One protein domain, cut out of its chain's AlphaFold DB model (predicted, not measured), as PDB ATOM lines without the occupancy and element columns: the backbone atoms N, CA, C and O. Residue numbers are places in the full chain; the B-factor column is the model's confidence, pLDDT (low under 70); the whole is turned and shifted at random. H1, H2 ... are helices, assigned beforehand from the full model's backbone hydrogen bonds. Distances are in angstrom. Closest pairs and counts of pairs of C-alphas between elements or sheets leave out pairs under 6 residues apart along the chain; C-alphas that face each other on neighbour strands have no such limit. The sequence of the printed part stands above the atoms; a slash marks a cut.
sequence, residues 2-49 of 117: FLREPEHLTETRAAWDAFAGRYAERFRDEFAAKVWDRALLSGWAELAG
ATOM      1  N   PHE A   2      23.674  71.203  -6.351       46.75
ATOM      2  CA  PHE A   2      22.977  70.016  -6.863       46.75
ATOM      3  C   PHE A   2      22.999  70.068  -8.392       46.75
ATOM      4  O   PHE A   2      22.340  70.916  -8.987       46.75
ATOM      5  N   LEU A   3      23.798  69.212  -9.027       53.91
ATOM      6  CA  LEU A   3      23.778  69.072 -10.479       53.91
ATOM      7  C   LEU A   3      22.490  68.334 -10.863       53.91
ATOM      8  O   LEU A   3      22.273  67.203 -10.427       53.91
ATOM      9  N   ARG A   4      21.621  68.999 -11.635       65.06
ATOM     10  CA  ARG A   4      20.462  68.372 -12.286       65.06
ATOM     11  C   ARG A   4      20.955  67.230 -13.173       65.06
ATOM     12  O   ARG A   4      21.983  67.369 -13.834       65.06
ATOM     13  N   GLU A   5      20.228  66.119 -13.173       69.81
ATOM     14  CA  GLU A   5      20.520  65.000 -14.066       69.81
ATOM     15  C   GLU A   5      20.407  65.472 -15.534       69.81
ATOM     16  O   GLU A   5      19.453  66.182 -15.861       69.81
ATOM     17  N   PRO A   6      21.383  65.149 -16.404       78.38
ATOM     18  CA  PRO A   6      21.317  65.450 -17.832       78.38
ATOM     19  C   PRO A   6      20.031  64.918 -18.478       78.38
ATOM     20  O   PRO A   6      19.670  63.764 -18.254       78.38
ATOM     21  N   GLU A   7      19.389  65.716 -19.337       76.81
ATOM     22  CA  GLU A   7      18.089  65.377 -19.947       76.81
ATOM     23  C   GLU A   7      18.088  64.017 -20.660       76.81
ATOM     24  O   GLU A   7      17.147  63.247 -20.498       76.81
ATOM     25  N   HIS A   8      19.176  63.655 -21.344       75.69
ATOM     26  CA  HIS A   8      19.289  62.365 -22.033       75.69
ATOM     27  C   HIS A   8      19.274  61.152 -21.082       75.69
ATOM     28  O   HIS A   8      18.832  60.073 -21.478       75.69
ATOM     29  N   LEU A   9      19.736  61.291 -19.829       76.56
ATOM     30  CA  LEU A   9      19.648  60.224 -18.823       76.56
ATOM     31  C   LEU A   9      18.217  60.085 -18.304       76.56
ATOM     32  O   LEU A   9      17.736  58.964 -18.138       76.56
ATOM     33  N   THR A  10      17.525  61.206 -18.092       82.44
ATOM     34  CA  THR A  10      16.108  61.209 -17.708       82.44
ATOM     35  C   THR A  10      15.236  60.633 -18.823       82.44
ATOM     36  O   THR A  10      14.367  59.811 -18.549       82.44
ATOM     37  N   GLU A  11      15.505  60.987 -20.079       83.75
ATOM     38  CA  GLU A  11      14.793  60.486 -21.257       83.75
ATOM     39  C   GLU A  11      15.052  58.992 -21.488       83.75
ATOM     40  O   GLU A  11      14.110  58.220 -21.660       83.75
ATOM     41  N   THR A  12      16.313  58.554 -21.388       83.69
ATOM     42  CA  THR A  12      16.677  57.132 -21.496       83.69
ATOM     43  C   THR A  12      16.026  56.312 -20.385       83.69
ATOM     44  O   THR A  12      15.490  55.239 -20.652       83.69
ATOM     45  N   ARG A  13      16.022  56.812 -19.141       82.56
ATOM     46  CA  ARG A  13      15.352  56.141 -18.019       82.56
ATOM     47  C   ARG A  13      13.845  56.085 -18.226       82.56
ATOM     48  O   ARG A  13      13.279  55.012 -18.093       82.56
ATOM     49  N   ALA A  14      13.210  57.185 -18.626       86.25
ATOM     50  CA  ALA A  14      11.777  57.209 -18.903       86.25
ATOM     51  C   ALA A  14      11.391  56.246 -20.040       86.25
ATOM     52  O   ALA A  14      10.382  55.549 -19.940       86.25
ATOM     53  N   ALA A  15      12.208  56.159 -21.094       83.19
ATOM     54  CA  ALA A  15      12.013  55.210 -22.185       83.19
ATOM     55  C   ALA A  15      12.168  53.754 -21.713       83.19
ATOM     56  O   ALA A  15      11.323  52.917 -22.039       83.19
ATOM     57  N   TRP A  16      13.198  53.455 -20.914       83.56
ATOM     58  CA  TRP A  16      13.401  52.125 -20.334       83.56
ATOM     59  C   TRP A  16      12.316  51.746 -19.334       83.56
ATOM     60  O   TRP A  16      11.819  50.631 -19.414       83.56
ATOM     61  N   ASP A  17      11.895  52.649 -18.454       85.69
ATOM     62  CA  ASP A  17      10.823  52.411 -17.486       85.69
ATOM     63  C   ASP A  17       9.491  52.167 -18.211       85.69
ATOM     64  O   ASP A  17       8.759  51.228 -17.887       85.69
ATOM     65  N   ALA A  18       9.199  52.944 -19.262       85.69
ATOM     66  CA  ALA A  18       8.013  52.750 -20.094       85.69
ATOM     67  C   ALA A  18       8.054  51.429 -20.881       85.69
ATOM     68  O   ALA A  18       7.022  50.770 -21.038       85.69
ATOM     69  N   PHE A  19       9.224  51.035 -21.391       87.50
ATOM     70  CA  PHE A  19       9.402  49.760 -22.082       87.50
ATOM     71  C   PHE A  19       9.310  48.580 -21.110       87.50
ATOM     72  O   PHE A  19       8.552  47.645 -21.359       87.50
ATOM     73  N   ALA A  20      10.021  48.642 -19.983       85.50
ATOM     74  CA  ALA A  20      10.049  47.615 -18.951       85.50
ATOM     75  C   ALA A  20       8.664  47.397 -18.335       85.50
ATOM     76  O   ALA A  20       8.258  46.251 -18.166       85.50
ATOM     77  N   GLY A  21       7.906  48.472 -18.079       84.69
ATOM     78  CA  GLY A  21       6.522  48.383 -17.610       84.69
ATOM     79  C   GLY A  21       5.630  47.620 -18.590       84.69
ATOM     80  O   GLY A  21       5.001  46.630 -18.215       84.69
ATOM     81  N   ARG A  22       5.650  48.002 -19.874       82.31
ATOM     82  CA  ARG A  22       4.876  47.305 -20.919       82.31
ATOM     83  C   ARG A  22       5.324  45.862 -21.127       82.31
ATOM     84  O   ARG A  22       4.494  44.989 -21.366       82.31
ATOM     85  N   TYR A  23       6.625  45.603 -21.046       80.62
ATOM     86  CA  TYR A  23       7.190  44.263 -21.156       80.62
ATOM     87  C   TYR A  23       6.717  43.377 -19.994       80.62
ATOM     88  O   TYR A  23       6.207  42.280 -20.217       80.62
ATOM     89  N   ALA A  24       6.808  43.877 -18.760       83.50
ATOM     90  CA  ALA A  24       6.356  43.169 -17.569       83.50
ATOM     91  C   ALA A  24       4.848  42.887 -17.602       83.50
ATOM     92  O   ALA A  24       4.432  41.798 -17.225       83.50
ATOM     93  N   GLU A  25       4.024  43.823 -18.081       85.31
ATOM     94  CA  GLU A  25       2.586  43.597 -18.276       85.31
ATOM     95  C   GLU A  25       2.304  42.528 -19.331       85.31
ATOM     96  O   GLU A  25       1.504  41.625 -19.093       85.31
ATOM     97  N   ARG A  26       2.983  42.600 -20.483       83.88
ATOM     98  CA  ARG A  26       2.784  41.673 -21.602       83.88
ATOM     99  C   ARG A  26       3.092  40.226 -21.231       83.88
ATOM    100  O   ARG A  26       2.400  39.329 -21.707       83.88
ATOM    101  N   PHE A  27       4.125  40.011 -20.424       82.12
ATOM    102  CA  PHE A  27       4.649  38.680 -20.119       82.12
ATOM    103  C   PHE A  27       4.383  38.226 -18.679       82.12
ATOM    104  O   PHE A  27       4.837  37.153 -18.288       82.12
ATOM    105  N   ARG A  28       3.607  38.996 -17.898       79.38
ATOM    106  CA  ARG A  28       3.286  38.703 -16.491       79.38
ATOM    107  C   ARG A  28       2.799  37.269 -16.286       79.38
ATOM    108  O   ARG A  28       3.294  36.568 -15.409       79.38
ATOM    109  N   ASP A  29       1.855  36.845 -17.122       84.31
ATOM    110  CA  ASP A  29       1.174  35.555 -16.996       84.31
ATOM    111  C   ASP A  29       1.741  34.491 -17.946       84.31
ATOM    112  O   ASP A  29       1.259  33.357 -17.975       84.31
ATOM    113  N   GLU A  30       2.786  34.819 -18.717       80.38
ATOM    114  CA  GLU A  30       3.338  33.917 -19.734       80.38
ATOM    115  C   GLU A  30       3.816  32.596 -19.115       80.38
ATOM    116  O   GLU A  30       3.581  31.518 -19.664       80.38
ATOM    117  N   PHE A  31       4.436  32.666 -17.938       75.38
ATOM    118  CA  PHE A  31       4.892  31.485 -17.208       75.38
ATOM    119  C   PHE A  31       3.792  30.809 -16.380       75.38
ATOM    120  O   PHE A  31       3.964  29.660 -15.973       75.38
ATOM    121  N   ALA A  32       2.649  31.468 -16.149       79.06
ATOM    122  CA  ALA A  32       1.541  30.884 -15.390       79.06
ATOM    123  C   ALA A  32       0.902  29.705 -16.145       79.06
ATOM    124  O   ALA A  32       0.573  28.687 -15.537       79.06
ATOM    125  N   ALA A  33       0.803  29.809 -17.474       82.25
ATOM    126  CA  ALA A  33       0.303  28.734 -18.333       82.25
ATOM    127  C   ALA A  33       1.354  27.641 -18.628       82.25
ATOM    128  O   ALA A  33       0.999  26.526 -19.012       82.25
ATOM    129  N   LYS A  34       2.649  27.928 -18.430       88.00
ATOM    130  CA  LYS A  34       3.769  27.025 -18.743       88.00
ATOM    131  C   LYS A  34       4.237  26.284 -17.492       88.00
ATOM    132  O   LYS A  34       5.323  26.523 -16.965       88.00
ATOM    133  N   VAL A  35       3.390  25.377 -17.001       87.81
ATOM    134  CA  VAL A  35       3.609  24.641 -15.738       87.81
ATOM    135  C   VAL A  35       4.979  23.952 -15.694       87.81
ATOM    136  O   VAL A  35       5.647  24.020 -14.663       87.81
ATOM    137  N   TRP A  36       5.417  23.349 -16.802       88.94
ATOM    138  CA  TRP A  36       6.715  22.673 -16.896       88.94
ATOM    139  C   TRP A  36       7.902  23.638 -16.886       88.94
ATOM    140  O   TRP A  36       8.839  23.415 -16.128       88.94
ATOM    141  N   ASP A  37       7.843  24.737 -17.640       87.06
ATOM    142  CA  ASP A  37       8.896  25.761 -17.660       87.06
ATOM    143  C   ASP A  37       9.069  26.390 -16.277       87.06
ATOM    144  O   ASP A  37      10.186  26.548 -15.790       87.06
ATOM    145  N   ARG A  38       7.955  26.694 -15.602       87.38
ATOM    146  CA  ARG A  38       7.976  27.208 -14.232       87.38
ATOM    147  C   ARG A  38       8.591  26.196 -13.268       87.38
ATOM    148  O   ARG A  38       9.446  26.574 -12.478       87.38
ATOM    149  N   ALA A  39       8.191  24.926 -13.341       88.88
ATOM    150  CA  ALA A  39       8.748  23.876 -12.489       88.88
ATOM    151  C   ALA A  39      10.254  23.676 -12.730       88.88
ATOM    152  O   ALA A  39      11.011  23.540 -11.773       88.88
ATOM    153  N   LEU A  40      10.697  23.723 -13.989       89.88
ATOM    154  CA  LEU A  40      12.106  23.630 -14.363       89.88
ATOM    155  C   LEU A  40      12.910  24.815 -13.824       89.88
ATOM    156  O   LEU A  40      13.955  24.609 -13.218       89.88
ATOM    157  N   LEU A  41      12.433  26.045 -14.027       85.00
ATOM    158  CA  LEU A  41      13.127  27.252 -13.578       85.00
ATOM    159  C   LEU A  41      13.155  27.359 -12.051       85.00
ATOM    160  O   LEU A  41      14.184  27.733 -11.493       85.00
ATOM    161  N   SER A  42      12.067  26.998 -11.367       81.56
ATOM    162  CA  SER A  42      12.033  26.924  -9.904       81.56
ATOM    163  C   SER A  42      12.961  25.832  -9.377       81.56
ATOM    164  O   SER A  42      13.777  26.116  -8.509       81.56
ATOM    165  N   GLY A  43      12.913  24.625  -9.949       84.19
ATOM    166  CA  GLY A  43      13.811  23.534  -9.574       84.19
ATOM    167  C   GLY A  43      15.276  23.880  -9.834       84.19
ATOM    168  O   GLY A  43      16.127  23.641  -8.985       84.19
ATOM    169  N   TRP A  44      15.583  24.523 -10.962       81.25
ATOM    170  CA  TRP A  44      16.919  25.043 -11.239       81.25
ATOM    171  C   TRP A  44      17.329  26.122 -10.234       81.25
ATOM    172  O   TRP A  44      18.444  26.068  -9.737       81.25
ATOM    173  N   ALA A  45      16.454  27.073  -9.896       78.00
ATOM    174  CA  ALA A  45      16.763  28.138  -8.939       78.00
ATOM    175  C   ALA A  45      16.997  27.601  -7.516       78.00
ATOM    176  O   ALA A  45      17.858  28.113  -6.797       78.00
ATOM    177  N   GLU A  46      16.261  26.558  -7.126       74.19
ATOM    178  CA  GLU A  46      16.469  25.822  -5.877       74.19
ATOM    179  C   GLU A  46      17.795  25.050  -5.900       74.19
ATOM    180  O   GLU A  46      18.594  25.179  -4.973       74.19
ATOM    181  N   LEU A  47      18.084  24.319  -6.984       76.62
ATOM    182  CA  LEU A  47      19.333  23.561  -7.153       76.62
ATOM    183  C   LEU A  47      20.569  24.461  -7.284       76.62
ATOM    184  O   LEU A  47      21.641  24.113  -6.793       76.62
ATOM    185  N   ALA A  48      20.431  25.630  -7.910       74.06
ATOM    186  CA  ALA A  48      21.478  26.642  -8.020       74.06
ATOM    187  C   ALA A  48      21.785  27.316  -6.669       74.06
ATOM    188  O   ALA A  48      22.715  28.118  -6.582       74.06
ATOM    189  N   GLY A  49      21.025  27.002  -5.609       67.25
ATOM    190  CA  GLY A  49      21.354  27.352  -4.228       67.25
ATOM    191  C   GLY A  49      21.269  28.845  -3.908       67.25
ATOM    192  O   GLY A  49      21.870  29.297  -2.934       67.25
TER     193      GLY A  49
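AT A GLANCE: This is residues 2 to 49 of the 117 residues of a protein of Actinoplanes friuliensis DSM 7358 (UniProt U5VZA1). The printed part makes an open, two-armed L: a long helix, H1, then a short link, then a shorter helix, H2, which turns off in another direction. The two helices do not pack on each other, and residues 2 to 6 form a tail before H1. The 48 printed residues hold two named helices, H1 then H2, and no named strand; the class is all helix. The whole is extended, with a radius of gyration of the C-alphas of 17.5 A, and flat, spanning 48 by 27 by 12 A.

HOW THE PARTS SIT: H1, residues 7 to 27, and H2, residues 35 to 47, are apart, with no C-alpha of the one within 8 A of the other. Residues 2 to 29, of which 7 to 27 belong to H1, stand free. So do residues 32 to 37, of which 35 to 37 belong to H2, and residues 42 to 49, of which 42 to 47 belong to H2. In H1 and H2 every O i to N i+4 pair is within hydrogen-bond range.

IN THESE COORDINATES: H1 measures 29.9 A from C-alpha 7 at (18.089, 65.377, -19.947) to C-alpha 27. H2 measures 17.9 A and ends with C-alpha 47 at (19.333, 23.561, -7.153).

THE WHOLE: The C-alphas farthest apart, of Phe 2 and Trp 36, are 51.1 A apart. The printed part has no cut, and the link from H1 to H2, 7 residues, is short. The pLDDT is under 70 at residues 2 to 5 and 49.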